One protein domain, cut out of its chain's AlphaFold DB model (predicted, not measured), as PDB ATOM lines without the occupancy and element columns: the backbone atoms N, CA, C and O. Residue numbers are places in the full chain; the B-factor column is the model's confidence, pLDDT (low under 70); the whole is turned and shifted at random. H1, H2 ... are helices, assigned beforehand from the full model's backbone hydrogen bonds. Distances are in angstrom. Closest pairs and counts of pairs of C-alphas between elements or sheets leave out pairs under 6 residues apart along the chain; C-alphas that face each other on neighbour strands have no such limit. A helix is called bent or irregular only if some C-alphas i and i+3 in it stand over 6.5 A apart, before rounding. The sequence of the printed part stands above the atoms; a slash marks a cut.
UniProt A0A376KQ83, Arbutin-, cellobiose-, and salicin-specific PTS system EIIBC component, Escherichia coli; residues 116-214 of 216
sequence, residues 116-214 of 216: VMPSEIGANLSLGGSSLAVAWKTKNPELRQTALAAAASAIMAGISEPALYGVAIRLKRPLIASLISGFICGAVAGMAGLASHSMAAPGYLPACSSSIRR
ATOM      1  N   VAL A 116     312.206 140.377 363.296       84.19
ATOM      2  CA  VAL A 116     311.809 139.449 362.240       84.19
ATOM      3  C   VAL A 116     312.896 138.410 361.990       84.19
ATOM      4  O   VAL A 116     312.616 137.214 361.978       84.19
ATOM      5  N   MET A 117     314.152 138.834 361.873       83.62
ATOM      6  CA  MET A 117     315.264 137.931 361.591       83.62
ATOM      7  C   MET A 117     315.561 136.938 362.732       83.62
ATOM      8  O   MET A 117     315.805 135.762 362.449       83.62
ATOM      9  N   PRO A 118     315.540 137.332 364.021       83.00
ATOM     10  CA  PRO A 118     315.682 136.366 365.112       83.00
ATOM     11  C   PRO A 118     314.521 135.361 365.164       83.00
ATOM     12  O   PRO A 118     314.748 134.168 365.384       83.00
ATOM     13  N   SER A 119     313.287 135.815 364.905       85.62
ATOM     14  CA  SER A 119     312.110 134.944 364.808       85.62
ATOM     15  C   SER A 119     312.212 133.944 363.654       85.62
ATOM     16  O   SER A 119     311.868 132.777 363.835       85.62
ATOM     17  N   GLU A 120     312.722 134.373 362.495       87.12
ATOM     18  CA  GLU A 120     312.976 133.532 361.319       87.12
ATOM     19  C   GLU A 120     313.905 132.357 361.632       87.12
ATOM     20  O   GLU A 120     313.588 131.200 361.347       87.12
ATOM     21  N   ILE A 121     315.051 132.652 362.251       85.25
ATOM     22  CA  ILE A 121     316.051 131.644 362.615       85.25
ATOM     23  C   ILE A 121     315.449 130.642 363.603       85.25
ATOM     24  O   ILE A 121     315.597 129.430 363.424       85.25
ATOM     25  N   GLY A 122     314.730 131.137 364.618       85.06
ATOM     26  CA  GLY A 122     314.036 130.297 365.590       85.06
ATOM     27  C   GLY A 122     313.032 129.355 364.924       85.06
ATOM     28  O   GLY A 122     313.102 128.144 365.120       85.06
ATOM     29  N   ALA A 123     312.157 129.886 364.069       88.31
ATOM     30  CA  ALA A 123     311.144 129.103 363.368       88.31
ATOM     31  C   ALA A 123     311.744 128.040 362.432       88.31
ATOM     32  O   ALA A 123     311.232 126.919 362.355       88.31
ATOM     33  N   ASN A 124     312.846 128.353 361.750       89.69
ATOM     34  CA  ASN A 124     313.536 127.414 360.866       89.69
ATOM     35  C   ASN A 124     314.213 126.277 361.627       89.69
ATOM     36  O   ASN A 124     314.094 125.114 361.234       89.69
ATOM     37  N   LEU A 125     314.866 126.588 362.749       88.50
ATOM     38  CA  LEU A 125     315.427 125.580 363.648       88.50
ATOM     39  C   LEU A 125     314.328 124.690 364.233       88.50
ATOM     40  O   LEU A 125     314.483 123.471 364.270       88.50
ATOM     41  N   SER A 126     313.187 125.267 364.614       90.75
ATOM     42  CA  SER A 126     312.013 124.529 365.088       90.75
ATOM     43  C   SER A 126     311.424 123.604 364.016       90.75
ATOM     44  O   SER A 126     311.143 122.433 364.288       90.75
ATOM     45  N   LEU A 127     311.282 124.076 362.774       90.38
ATOM     46  CA  LEU A 127     310.842 123.256 361.640       90.38
ATOM     47  C   LEU A 127     311.832 122.127 361.337       90.38
ATOM     48  O   LEU A 127     311.420 120.976 361.160       90.38
ATOM     49  N   GLY A 128     313.126 122.433 361.344       89.69
ATOM     50  CA  GLY A 128     314.189 121.456 361.169       89.69
ATOM     51  C   GLY A 128     314.200 120.390 362.262       89.69
ATOM     52  O   GLY A 128     314.208 119.197 361.960       89.69
ATOM     53  N   GLY A 129     314.098 120.800 363.527       89.62
ATOM     54  CA  GLY A 129     314.025 119.905 364.681       89.62
ATOM     55  C   GLY A 129     312.776 119.022 364.668       89.62
ATOM     56  O   GLY A 129     312.869 117.816 364.888       89.62
ATOM     57  N   SER A 130     311.611 119.583 364.325       91.44
ATOM     58  CA  SER A 130     310.374 118.802 364.182       91.44
ATOM     59  C   SER A 130     310.473 117.763 363.055       91.44
ATOM     60  O   SER A 130     310.023 116.628 363.218       91.44
ATOM     61  N   SER A 131     311.131 118.108 361.945       90.75
ATOM     62  CA  SER A 131     311.365 117.198 360.817       90.75
ATOM     63  C   SER A 131     312.365 116.100 361.183       90.75
ATOM     64  O   SER A 131     312.145 114.932 360.864       90.75
ATOM     65  N   LEU A 132     313.411 116.434 361.941       92.00
ATOM     66  CA  LEU A 132     314.374 115.462 362.455       92.00
ATOM     67  C   LEU A 132     313.717 114.474 363.432       92.00
ATOM     68  O   LEU A 132     313.960 113.270 363.361       92.00
ATOM     69  N   ALA A 133     312.816 114.956 364.293       91.44
ATOM     70  CA  ALA A 133     312.041 114.103 365.191       91.44
ATOM     71  C   ALA A 133     311.132 113.127 364.419       91.44
ATOM     72  O   ALA A 133     311.003 111.959 364.797       91.44
ATOM     73  N   VAL A 134     310.534 113.567 363.304       90.31
ATOM     74  CA  VAL A 134     309.768 112.688 362.403       90.31
ATOM     75  C   VAL A 134     310.672 111.643 361.752       90.31
ATOM     76  O   VAL A 134     310.303 110.467 361.732       90.31
ATOM     77  N   ALA A 135     311.856 112.036 361.272       91.12
ATOM     78  CA  ALA A 135     312.829 111.115 360.690       91.12
ATOM     79  C   ALA A 135     313.266 110.015 361.669       91.12
ATOM     80  O   ALA A 135     313.437 108.865 361.267       91.12
ATOM     81  N   TRP A 136     313.413 110.352 362.953       91.81
ATOM     82  CA  TRP A 136     313.769 109.383 363.989       91.81
ATOM     83  C   TRP A 136     312.614 108.425 364.306       91.81
ATOM     84  O   TRP A 136     312.821 107.229 364.498       91.81
ATOM     85  N   LYS A 137     311.382 108.942 364.370       91.38
ATOM     86  CA  LYS A 137     310.212 108.172 364.812       91.38
ATOM     87  C   LYS A 137     309.586 107.315 363.710       91.38
ATOM     88  O   LYS A 137     308.911 106.328 364.013       91.38
ATOM     89  N   THR A 138     309.738 107.694 362.443       90.06
ATOM     90  CA  THR A 138     309.086 106.990 361.335       90.06
ATOM     91  C   THR A 138     309.751 105.648 361.024       90.06
ATOM     92  O   THR A 138     310.973 105.523 360.992       90.06
ATOM     93  N   LYS A 139     308.923 104.636 360.740       89.88
ATOM     94  CA  LYS A 139     309.364 103.328 360.227       89.88
ATOM     95  C   LYS A 139     309.368 103.266 358.696       89.88
ATOM     96  O   LYS A 139     309.918 102.327 358.134       89.88
ATOM     97  N   ASN A 140     308.754 104.244 358.026       92.31
ATOM     98  CA  ASN A 140     308.712 104.299 356.567       92.31
ATOM     99  C   ASN A 140     310.041 104.882 356.029       92.31
ATOM    100  O   ASN A 140     310.362 106.025 356.378       92.31
ATOM    101  N   PRO A 141     310.792 104.142 355.191       88.88
ATOM    102  CA  PRO A 141     312.098 104.570 354.687       88.88
ATOM    103  C   PRO A 141     312.026 105.818 353.793       88.88
ATOM    104  O   PRO A 141     312.874 106.699 353.920       88.88
ATOM    105  N   GLU A 142     310.986 105.963 352.968       89.25
ATOM    106  CA  GLU A 142     310.800 107.139 352.105       89.25
ATOM    107  C   GLU A 142     310.521 108.398 352.935       89.25
ATOM    108  O   GLU A 142     311.105 109.465 352.720       89.25
ATOM    109  N   LEU A 143     309.651 108.272 353.947       88.88
ATOM    110  CA  LEU A 143     309.345 109.385 354.848       88.88
ATOM    111  C   LEU A 143     310.566 109.771 355.693       88.88
ATOM    112  O   LEU A 143     310.759 110.940 356.007       88.88
ATOM    113  N   ARG A 144     311.412 108.800 356.047       90.94
ATOM    114  CA  ARG A 144     312.658 109.052 356.776       90.94
ATOM    115  C   ARG A 144     313.658 109.830 355.931       90.94
ATOM    116  O   ARG A 144     314.223 110.805 356.418       90.94
ATOM    117  N   GLN A 145     313.864 109.421 354.681       90.75
ATOM    118  CA  GLN A 145     314.799 110.084 353.772       90.75
ATOM    119  C   GLN A 145     314.368 111.527 353.482       90.75
ATOM    120  O   GLN A 145     315.175 112.449 353.594       90.75
ATOM    121  N   THR A 146     313.084 111.730 353.178       90.75
ATOM    122  CA  THR A 146     312.518 113.068 352.945       90.75
ATOM    123  C   THR A 146     312.620 113.951 354.186       90.75
ATOM    124  O   THR A 146     313.063 115.093 354.083       90.75
ATOM    125  N   ALA A 147     312.295 113.424 355.369       89.62
ATOM    126  CA  ALA A 147     312.374 114.178 356.614       89.62
ATOM    127  C   ALA A 147     313.815 114.540 357.019       89.62
ATOM    128  O   ALA A 147     314.036 115.646 357.508       89.62
ATOM    129  N   LEU A 148     314.801 113.668 356.775       91.12
ATOM    130  CA  LEU A 148     316.220 113.976 357.008       91.12
ATOM    131  C   LEU A 148     316.727 115.078 356.079       91.12
ATOM    132  O   LEU A 148     317.346 116.032 356.546       91.12
ATOM    133  N   ALA A 149     316.442 114.970 354.779       89.88
ATOM    134  CA  ALA A 149     316.841 115.982 353.804       89.88
ATOM    135  C   ALA A 149     316.195 117.340 354.117       89.88
ATOM    136  O   ALA A 149     316.857 118.378 354.089       89.88
ATOM    137  N   ALA A 150     314.914 117.325 354.485       89.31
ATOM    138  CA  ALA A 150     314.178 118.519 354.863       89.31
ATOM    139  C   ALA A 150     314.696 119.148 356.167       89.31
ATOM    140  O   ALA A 150     314.863 120.365 356.232       89.31
ATOM    141  N   ALA A 151     315.011 118.333 357.178       89.31
ATOM    142  CA  ALA A 151     315.622 118.798 358.421       89.31
ATOM    143  C   ALA A 151     316.993 119.436 358.173       89.31
ATOM    144  O   ALA A 151     317.255 120.535 358.656       89.31
ATOM    145  N   ALA A 152     317.845 118.785 357.375       88.38
ATOM    146  CA  ALA A 152     319.147 119.323 357.005       88.38
ATOM    147  C   ALA A 152     319.010 120.654 356.252       88.38
ATOM    148  O   ALA A 152     319.723 121.603 356.558       88.38
ATOM    149  N   SER A 153     318.061 120.763 355.319       87.44
ATOM    150  CA  SER A 153     317.812 122.000 354.570       87.44
ATOM    151  C   SER A 153     317.357 123.154 355.476       87.44
ATOM    152  O   SER A 153     317.928 124.244 355.413       87.44
ATOM    153  N   ALA A 154     316.410 122.901 356.382       87.06
ATOM    154  CA  ALA A 154     315.906 123.919 357.302       87.06
ATOM    155  C   ALA A 154     316.964 124.375 358.319       87.06
ATOM    156  O   ALA A 154     317.091 125.570 358.569       87.06
ATOM    157  N   ILE A 155     317.760 123.450 358.866       84.50
ATOM    158  CA  ILE A 155     318.787 123.768 359.873       84.50
ATOM    159  C   ILE A 155     320.022 124.406 359.225       84.50
ATOM    160  O   ILE A 155     320.526 125.419 359.708       84.50
ATOM    161  N   MET A 156     320.526 123.821 358.136       79.81
ATOM    162  CA  MET A 156     321.813 124.202 357.550       79.81
ATOM    163  C   MET A 156     321.667 125.340 356.547       79.81
ATOM    164  O   MET A 156     322.373 126.341 356.649       79.81
ATOM    165  N   ALA A 157     320.750 125.196 355.588       77.88
ATOM    166  CA  ALA A 157     320.561 126.174 354.519       77.88
ATOM    167  C   ALA A 157     319.592 127.301 354.909       77.88
ATOM    168  O   ALA A 157     319.602 128.354 354.276       77.88
ATOM    169  N   GLY A 158     318.766 127.100 355.941       78.81
ATOM    170  CA  GLY A 158     317.714 128.049 356.310       78.81
ATOM    171  C   GLY A 158     316.552 128.077 355.319       78.81
ATOM    172  O   GLY A 158     315.809 129.054 355.261       78.81
ATOM    173  N   ILE A 159     316.413 127.024 354.511       81.44
ATOM    174  CA  ILE A 159     315.334 126.890 353.533       81.44
ATOM    175  C   ILE A 159     314.224 126.084 354.203       81.44
ATOM    176  O   ILE A 159     314.389 124.907 354.532       81.44
ATOM    177  N   SER A 160     313.097 126.741 354.446       85.94
ATOM    178  CA  SER A 160     311.998 126.192 355.247       85.94
ATOM    179  C   SER A 160     310.988 125.413 354.405       85.94
ATOM    180  O   SER A 160     310.270 124.563 354.928       85.94
ATOM    181  N   GLU A 161     310.965 125.644 353.094       84.50
ATOM    182  CA  GLU A 161     309.992 125.092 352.159       84.50
ATOM    183  C   GLU A 161     310.001 123.546 352.118       84.50
ATOM    184  O   GLU A 161     308.925 122.952 352.239       84.50
ATOM    185  N   PRO A 162     311.157 122.850 352.057       84.38
ATOM    186  CA  PRO A 162     311.190 121.387 352.091       84.38
ATOM    187  C   PRO A 162     310.650 120.802 353.403       84.38
ATOM    188  O   PRO A 162     309.956 119.787 353.387       84.38
ATOM    189  N   ALA A 163     310.934 121.441 354.542       87.38
ATOM    190  CA  ALA A 163     310.470 120.998 355.861       87.38
ATOM    191  C   ALA A 163     308.981 121.271 356.072       87.38
ATOM    192  O   ALA A 163     308.242 120.407 356.553       87.38
ATOM    193  N   LEU A 164     308.521 122.450 355.662       89.31
ATOM    194  CA  LEU A 164     307.139 122.867 355.822       89.31
ATOM    195  C   LEU A 164     306.197 122.030 354.947       89.31
ATOM    196  O   LEU A 164     305.271 121.402 355.465       89.31
ATOM    197  N   TYR A 165     306.453 121.980 353.636       89.75
ATOM    198  CA  TYR A 165     305.581 121.295 352.679       89.75
ATOM    199  C   TYR A 165     305.838 119.786 352.616       89.75
ATOM    200  O   TYR A 165     304.893 119.011 352.477       89.75
ATOM    201  N   GLY A 166     307.093 119.351 352.771       85.44
ATOM    202  CA  GLY A 166     307.456 117.934 352.701       85.44
ATOM    203  C   GLY A 166     307.084 117.130 353.949       85.44
ATOM    204  O   GLY A 166     306.792 115.937 353.840       85.44
ATOM    205  N   VAL A 167     307.055 117.764 355.130       89.00
ATOM    206  CA  VAL A 167     306.860 117.062 356.413       89.00
ATOM    207  C   VAL A 167     305.754 117.687 357.261       89.00
ATOM    208  O   VAL A 167     304.782 117.005 357.605       89.00
ATOM    209  N   ALA A 168     305.881 118.968 357.616       88.62
ATOM    210  CA  ALA A 168     305.061 119.581 358.661       88.62
ATOM    211  C   ALA A 168     303.568 119.637 358.299       88.62
ATOM    212  O   ALA A 168     302.725 119.202 359.090       88.62
ATOM    213  N   ILE A 169     303.240 120.098 357.088       88.94
ATOM    214  CA  ILE A 169     301.858 120.181 356.591       88.94
ATOM    215  C   ILE A 169     301.258 118.785 356.402       88.94
ATOM    216  O   ILE A 169     300.112 118.551 356.787       88.94
ATOM    217  N   ARG A 170     302.042 117.835 355.874       85.44
ATOM    218  CA  ARG A 170     301.583 116.465 355.598       85.44
ATOM    219  C   ARG A 170     301.112 115.744 356.862       85.44
ATOM    220  O   ARG A 170     300.152 114.984 356.814       85.44
ATOM    221  N   LEU A 171     301.787 115.975 357.990       84.62
ATOM    222  CA  LEU A 171     301.553 115.234 359.233       84.62
ATOM    223  C   LEU A 171     300.795 116.021 360.313       84.62
ATOM    224  O   LEU A 171     300.433 115.403 361.313       84.62
ATOM    225  N   LYS A 172     300.548 117.332 360.134       86.38
ATOM    226  CA  LYS A 172     299.878 118.302 361.045       86.38
ATOM    227  C   LYS A 172     300.453 118.420 362.470       86.38
ATOM    228  O   LYS A 172     300.636 119.523 362.970       86.38
ATOM    229  N   ARG A 173     300.773 117.311 363.136       88.69
ATOM    230  CA  ARG A 173     301.430 117.252 364.449       88.69
ATOM    231  C   ARG A 173     302.816 117.912 364.444       88.69
ATOM    232  O   ARG A 173     303.068 118.675 365.371       88.69
ATOM    233  N   PRO A 174     303.696 117.696 363.440       88.31
ATOM    234  CA  PRO A 174     304.989 118.377 363.409       88.31
ATOM    235  C   PRO A 174     304.842 119.877 363.154       88.31
ATOM    236  O   PRO A 174     305.638 120.640 363.683       88.31
ATOM    237  N   LEU A 175     303.795 120.304 362.433       89.62
ATOM    238  CA  LEU A 175     303.460 121.724 362.299       89.62
ATOM    239  C   LEU A 175     303.122 122.330 363.663       89.62
ATOM    240  O   LEU A 175     303.745 123.297 364.061       89.62
ATOM    241  N   ILE A 176     302.207 121.743 364.438       91.50
ATOM    242  CA  ILE A 176     301.876 122.281 365.773       91.50
ATOM    243  C   ILE A 176     303.111 122.291 366.687       91.50
ATOM    244  O   ILE A 176     303.355 123.269 367.391       91.50
ATOM    245  N   ALA A 177     303.928 121.235 366.637       90.38
ATOM    246  CA  ALA A 177     305.178 121.176 367.388       90.38
ATOM    247  C   ALA A 177     306.171 122.274 366.968       90.38
ATOM    248  O   ALA A 177     306.849 122.833 367.832       90.38
ATOM    249  N   SER A 178     306.248 122.615 365.676       91.69
ATOM    250  CA  SER A 178     307.104 123.699 365.186       91.69
ATOM    251  C   SER A 178     306.578 125.086 365.554       91.69
ATOM    252  O   SER A 178     307.390 125.954 365.846       91.69
ATOM    253  N   LEU A 179     305.257 125.293 365.639       93.19
ATOM    254  CA  LEU A 179     304.676 126.552 366.132       93.19
ATOM    255  C   LEU A 179     305.014 126.773 367.617       93.19
ATOM    256  O   LEU A 179     305.445 127.856 368.003       93.19
ATOM    257  N   ILE A 180     304.856 125.738 368.451       93.75
ATOM    258  CA  ILE A 180     305.127 125.824 369.897       93.75
ATOM    259  C   ILE A 180     306.624 126.009 370.155       93.75
ATOM    260  O   ILE A 180     307.024 126.881 370.922       93.75
ATOM    261  N   SER A 181     307.470 125.208 369.504       91.38
ATOM    262  CA  SER A 181     308.921 125.366 369.647       91.38
ATOM    263  C   SER A 181     309.416 126.680 369.038       91.38
ATOM    264  O   SER A 181     310.291 127.301 369.629       91.38
ATOM    265  N   GLY A 182     308.802 127.159 367.952       89.62
ATOM    266  CA  GLY A 182     309.082 128.467 367.356       89.62
ATOM    267  C   GLY A 182     308.735 129.619 368.294       89.62
ATOM    268  O   GLY A 182     309.512 130.565 368.405       89.62
ATOM    269  N   PHE A 183     307.634 129.505 369.047       92.25
ATOM    270  CA  PHE A 183     307.289 130.454 370.109       92.25
ATOM    271  C   PHE A 183     308.373 130.516 371.187       92.25
ATOM    272  O   PHE A 183     308.832 131.596 371.549       92.25
ATOM    273  N   ILE A 184     308.811 129.354 371.680       92.19
ATOM    274  CA  ILE A 184     309.823 129.263 372.739       92.19
ATOM    275  C   ILE A 184     311.174 129.791 372.238       92.19
ATOM    276  O   ILE A 184     311.791 130.618 372.904       92.19
ATOM    277  N   CYS A 185     311.617 129.373 371.049       88.44
ATOM    278  CA  CYS A 185     312.853 129.861 370.438       88.44
ATOM    279  C   CYS A 185     312.803 131.375 370.185       88.44
ATOM    280  O   CYS A 185     313.771 132.067 370.486       88.44
ATOM    281  N   GLY A 186     311.675 131.903 369.698       85.88
ATOM    282  CA  GLY A 186     311.473 133.339 369.506       85.88
ATOM    283  C   GLY A 186     311.457 134.122 370.823       85.88
ATOM    284  O   GLY A 186     312.060 135.187 370.903       85.88
ATOM    285  N   ALA A 187     310.846 133.582 371.882       87.94
ATOM    286  CA  ALA A 187     310.854 134.194 373.211       87.94
ATOM    287  C   ALA A 187     312.272 134.279 373.781       87.94
ATOM    288  O   ALA A 187     312.689 135.336 374.248       87.94
ATOM    289  N   VAL A 188     313.030 133.182 373.700       87.19
ATOM    290  CA  VAL A 188     314.433 133.145 374.133       87.19
ATOM    291  C   VAL A 188     315.268 134.128 373.316       87.19
ATOM    292  O   VAL A 188     316.056 134.873 373.893       87.19
ATOM    293  N   ALA A 189     315.062 134.191 371.998       84.50
ATOM    294  CA  ALA A 189     315.782 135.118 371.136       84.50
ATOM    295  C   ALA A 189     315.476 136.591 371.451       84.50
ATOM    296  O   ALA A 189     316.393 137.409 371.514       84.50
ATOM    297  N   GLY A 190     314.206 136.909 371.709       82.75
ATOM    298  CA  GLY A 190     313.770 138.243 372.112       82.75
ATOM    299  C   GLY A 190     314.301 138.650 373.488       82.75
ATOM    300  O   GLY A 190     314.769 139.773 373.648       82.75
ATOM    301  N   MET A 191     314.287 137.743 374.473       83.25
ATOM    302  CA  MET A 191     314.836 138.005 375.813       83.25
ATOM    303  C   MET A 191     316.360 138.153 375.802       83.25
ATOM    304  O   MET A 191     316.902 138.976 376.533       83.25
ATOM    305  N   ALA A 192     317.054 137.389 374.954       81.56
ATOM    306  CA  ALA A 192     318.497 137.503 374.765       81.56
ATOM    307  C   ALA A 192     318.910 138.789 374.023       81.56
ATOM    308  O   ALA A 192     320.104 139.055 373.891       81.56
ATOM    309  N   GLY A 193     317.950 139.572 373.513       75.81
ATOM    310  CA  GLY A 193     318.228 140.779 372.738       75.81
ATOM    311  C   GLY A 193     318.972 140.485 371.435       75.81
ATOM    312  O   GLY A 193     319.792 141.295 371.000       75.81
ATOM    313  N   LEU A 194     318.735 139.311 370.830       76.69
ATOM    314  CA  LEU A 194     319.369 138.951 369.564       76.69
ATOM    315  C   LEU A 194     318.961 139.959 368.490       76.69
ATOM    316  O   LEU A 194     317.780 140.168 368.231       76.69
ATOM    317  N   ALA A 195     319.958 140.562 367.852       73.81
ATOM    318  CA  ALA A 195     319.752 141.489 366.754       73.81
ATOM    319  C   ALA A 195     320.675 141.144 365.585       73.81
ATOM    320  O   ALA A 195     321.889 140.961 365.742       73.81
ATOM    321  N   SER A 196     320.085 141.084 364.400       71.25
ATOM    322  CA  SER A 196     320.766 140.871 363.132       71.25
ATOM    323  C   SER A 196     321.215 142.213 362.571       71.25
ATOM    324  O   SER A 196     320.435 143.150 362.470       71.25
ATOM    325  N   HIS A 197     322.490 142.327 362.210       63.41
ATOM    326  CA  HIS A 197     323.062 143.566 361.657       63.41
ATOM    327  C   HIS A 197     323.178 143.537 360.128       63.41
ATOM    328  O   HIS A 197     323.512 144.539 359.506       63.41
ATOM    329  N   SER A 198     322.912 142.379 359.529       64.12
ATOM    330  CA  SER A 198     322.981 142.150 358.092       64.12
ATOM    331  C   SER A 198     321.900 141.157 357.714       64.12
ATOM    332  O   SER A 198     321.660 140.204 358.455       64.12
ATOM    333  N   MET A 199     321.301 141.334 356.538       63.44
ATOM    334  CA  MET A 199     320.443 140.305 355.965       63.44
ATOM    335  C   MET A 199     321.272 139.062 355.632       63.44
ATOM    336  O   MET A 199     322.196 139.123 354.820       63.44
ATOM    337  N   ALA A 200     320.930 137.935 356.243       62.34
ATOM    338  CA  ALA A 200     321.533 136.634 356.000       62.34
ATOM    339  C   ALA A 200     320.422 135.587 355.913       62.34
ATOM    340  O   ALA A 200     319.354 135.767 356.495       62.34
ATOM    341  N   ALA A 201     320.669 134.499 355.181       59.81
ATOM    342  CA  ALA A 201     319.718 133.397 355.142       59.81
ATOM    343  C   ALA A 201     319.518 132.828 356.567       59.81
ATOM    344  O   ALA A 201     320.500 132.672 357.295       59.81
ATOM    345  N   PRO A 202     318.282 132.512 356.983       63.03
ATOM    346  CA  PRO A 202     317.974 132.069 358.344       63.03
ATOM    347  C   PRO A 202     318.353 130.596 358.584       63.03
ATOM    348  O   PRO A 202     317.506 129.754 358.877       63.03
ATOM    349  N   GLY A 203     319.634 130.270 358.410       59.31
ATOM    350  CA  GLY A 203     320.226 128.953 358.643       59.31
ATOM    351  C   GLY A 203     321.479 129.050 359.511       59.31
ATOM    352  O   GLY A 203     322.079 130.118 359.645       59.31
ATOM    353  N   TYR A 204     321.910 127.924 360.074       59.16
ATOM    354  CA  TYR A 204     323.072 127.872 360.966       59.16
ATOM    355  C   TYR A 204     324.379 128.312 360.278       59.16
ATOM    356  O   TYR A 204     325.162 129.078 360.840       59.16
ATOM    357  N   LEU A 205     324.605 127.873 359.033       57.16
ATOM    358  CA  LEU A 205     325.797 128.222 358.245       57.16
ATOM    359  C   LEU A 205     325.888 129.730 357.939       57.16
ATOM    360  O   LEU A 205     326.923 130.336 358.238       57.16
ATOM    361  N   PRO A 206     324.837 130.369 357.390       58.91
ATOM    362  CA  PRO A 206     324.840 131.815 357.192       58.91
ATOM    363  C   PRO A 206     324.938 132.611 358.502       58.91
ATOM    364  O   PRO A 206     325.644 133.618 358.534       58.91
ATOM    365  N   ALA A 207     324.294 132.154 359.585       57.94
ATOM    366  CA  ALA A 207     324.387 132.803 360.894       57.94
ATOM    367  C   ALA A 207     325.840 132.822 361.401       57.94
ATOM    368  O   ALA A 207     326.355 133.880 361.767       57.94
ATOM    369  N   CYS A 208     326.545 131.690 361.313       49.44
ATOM    370  CA  CYS A 208     327.959 131.591 361.673       49.44
ATOM    371  C   CYS A 208     328.851 132.486 360.787       49.44
ATOM    372  O   CYS A 208     329.692 133.230 361.293       49.44
ATOM    373  N   SER A 209     328.611 132.509 359.470       45.78
ATOM    374  CA  SER A 209     329.346 133.374 358.534       45.78
ATOM    375  C   SER A 209     329.147 134.870 358.820       45.78
ATOM    376  O   SER A 209     330.090 135.658 358.715       45.78
ATOM    377  N   SER A 210     327.939 135.271 359.224       47.78
ATOM    378  CA  SER A 210     327.631 136.661 359.572       47.78
ATOM    379  C   SER A 210     328.289 137.118 360.882       47.78
ATOM    380  O   SER A 210     328.671 138.282 360.989       47.78
ATOM    381  N   SER A 211     328.502 136.207 361.841       42.50
ATOM    382  CA  SER A 211     329.271 136.476 363.065       42.50
ATOM    383  C   SER A 211     330.775 136.583 362.805       42.50
ATOM    384  O   SER A 211     331.427 137.449 363.379       42.50
ATOM    385  N   ILE A 212     331.329 135.768 361.899       34.81
ATOM    386  CA  ILE A 212     332.755 135.826 361.520       34.81
ATOM    387  C   ILE A 212     333.100 137.168 360.862       34.81
ATOM    388  O   ILE A 212     334.156 137.736 361.128       34.81
ATOM    389  N   ARG A 213     332.180 137.734 360.072       36.34
ATOM    390  CA  ARG A 213     332.375 139.034 359.414       36.34
ATOM    391  C   ARG A 213     332.359 140.240 360.371       36.34
ATOM    392  O   ARG A 213     332.573 141.350 359.913       36.34
ATOM    393  N   ARG A 214     332.097 140.044 361.673       38.28
ATOM    394  CA  ARG A 214     332.280 141.079 362.713       38.28
ATOM    395  C   ARG A 214     333.660 141.063 363.374       38.28
ATOM    396  O   ARG A 214     333.936 141.948 364.174       38.28
TER     397      ARG A 214
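Overview. This is residues 116 to 214 of the 216 residues of the protein "Arbutin-, cellobiose-, and salicin-specific PTS system EIIBC component" of Escherichia coli (UniProt A0A376KQ83). The long helix H1 runs through the middle, with H2 packed along one side of it and H4 crossing it on the other, and short H3 packs across H1 and H2 and meets the beginning of H4. H5 sits past the end of H2, running nearly the same way, and is reached from H4 by a long link. The printed part has 99 residues with five named helices, in the order H1, H2, H3, H4, H5, and no named strand; its class is all helix. The whole is compact, with a radius of gyration of the C-alphas of 13.6 A, and elongated, spanning 44 by 24 by 18 A.

Arrangement. Start with H1, residues 116 to 137, and look from it to H2, residues 141 to 157. They form a helical hairpin and touch, closest at the C-alphas of Gly 128 and Ala 151, 4.1 A, at a shallow tilt of 23 degrees, opposite ways. Next find H3, residues 161 to 171, which forms a helical hairpin with H2; the closest C-alphas, of Ala 150 and Ala 163, are 4.6 A apart, and the tilt is a steep 43 degrees. H1 touches H3 with residues 127 to 134 alone, closest at the C-alphas of Leu 127 and Ala 163, 6.2 A. H4, residues 173 to 191, touches H1 at a steep tilt of 38 degrees, opposite ways; look at the C-alphas of Ala 123 and Gly 182, their closest, 4.5 A apart. H4 touches H3 with residues 174 to 178 alone, closest at the C-alphas of Ala 168 and Leu 175, 4.5 A. H2 and H4 are apart. H5, residues 204 to 212, and H2 touch only at their ends, closest at the C-alphas of Met 156 and Tyr 204, 5.2 A, at a shallow tilt of 16 degrees, the same way. H1 and H5 are only just apart, at 8.1 A. In H1, H2, H4 and H5 every O i to N i+4 pair is within hydrogen-bond range; in H3 it is 5 of 7.

Along the chain. Find C-alpha 116 at (311.809, 139.449, 362.240); from there H1 runs 31.4 A to C-alpha 137. H2 measures 23.2 A and H3 14.8 A; H3 is irregular, with C-alphas 166 and 169 7.2 A apart. H4 covers 27.2 A, from C-alpha 173 at (301.430, 117.252, 364.449). H5, 12.5 A, ends at C-alpha 212, (332.755, 135.826, 361.520).

Size, cuts and confidence. The C-alphas of Lys 139 and Arg 214, the two farthest apart, are 44.2 A from each other. The printed part has no cut. The links from H1 to H2, H2 to H3 and H3 to H4 are tight; the one from H4 to H5, residues 192 to 203, is long. Look at the B-factor column: the mean pLDDT of the printed part is 81.2, and residues 197 to 214 are under 70.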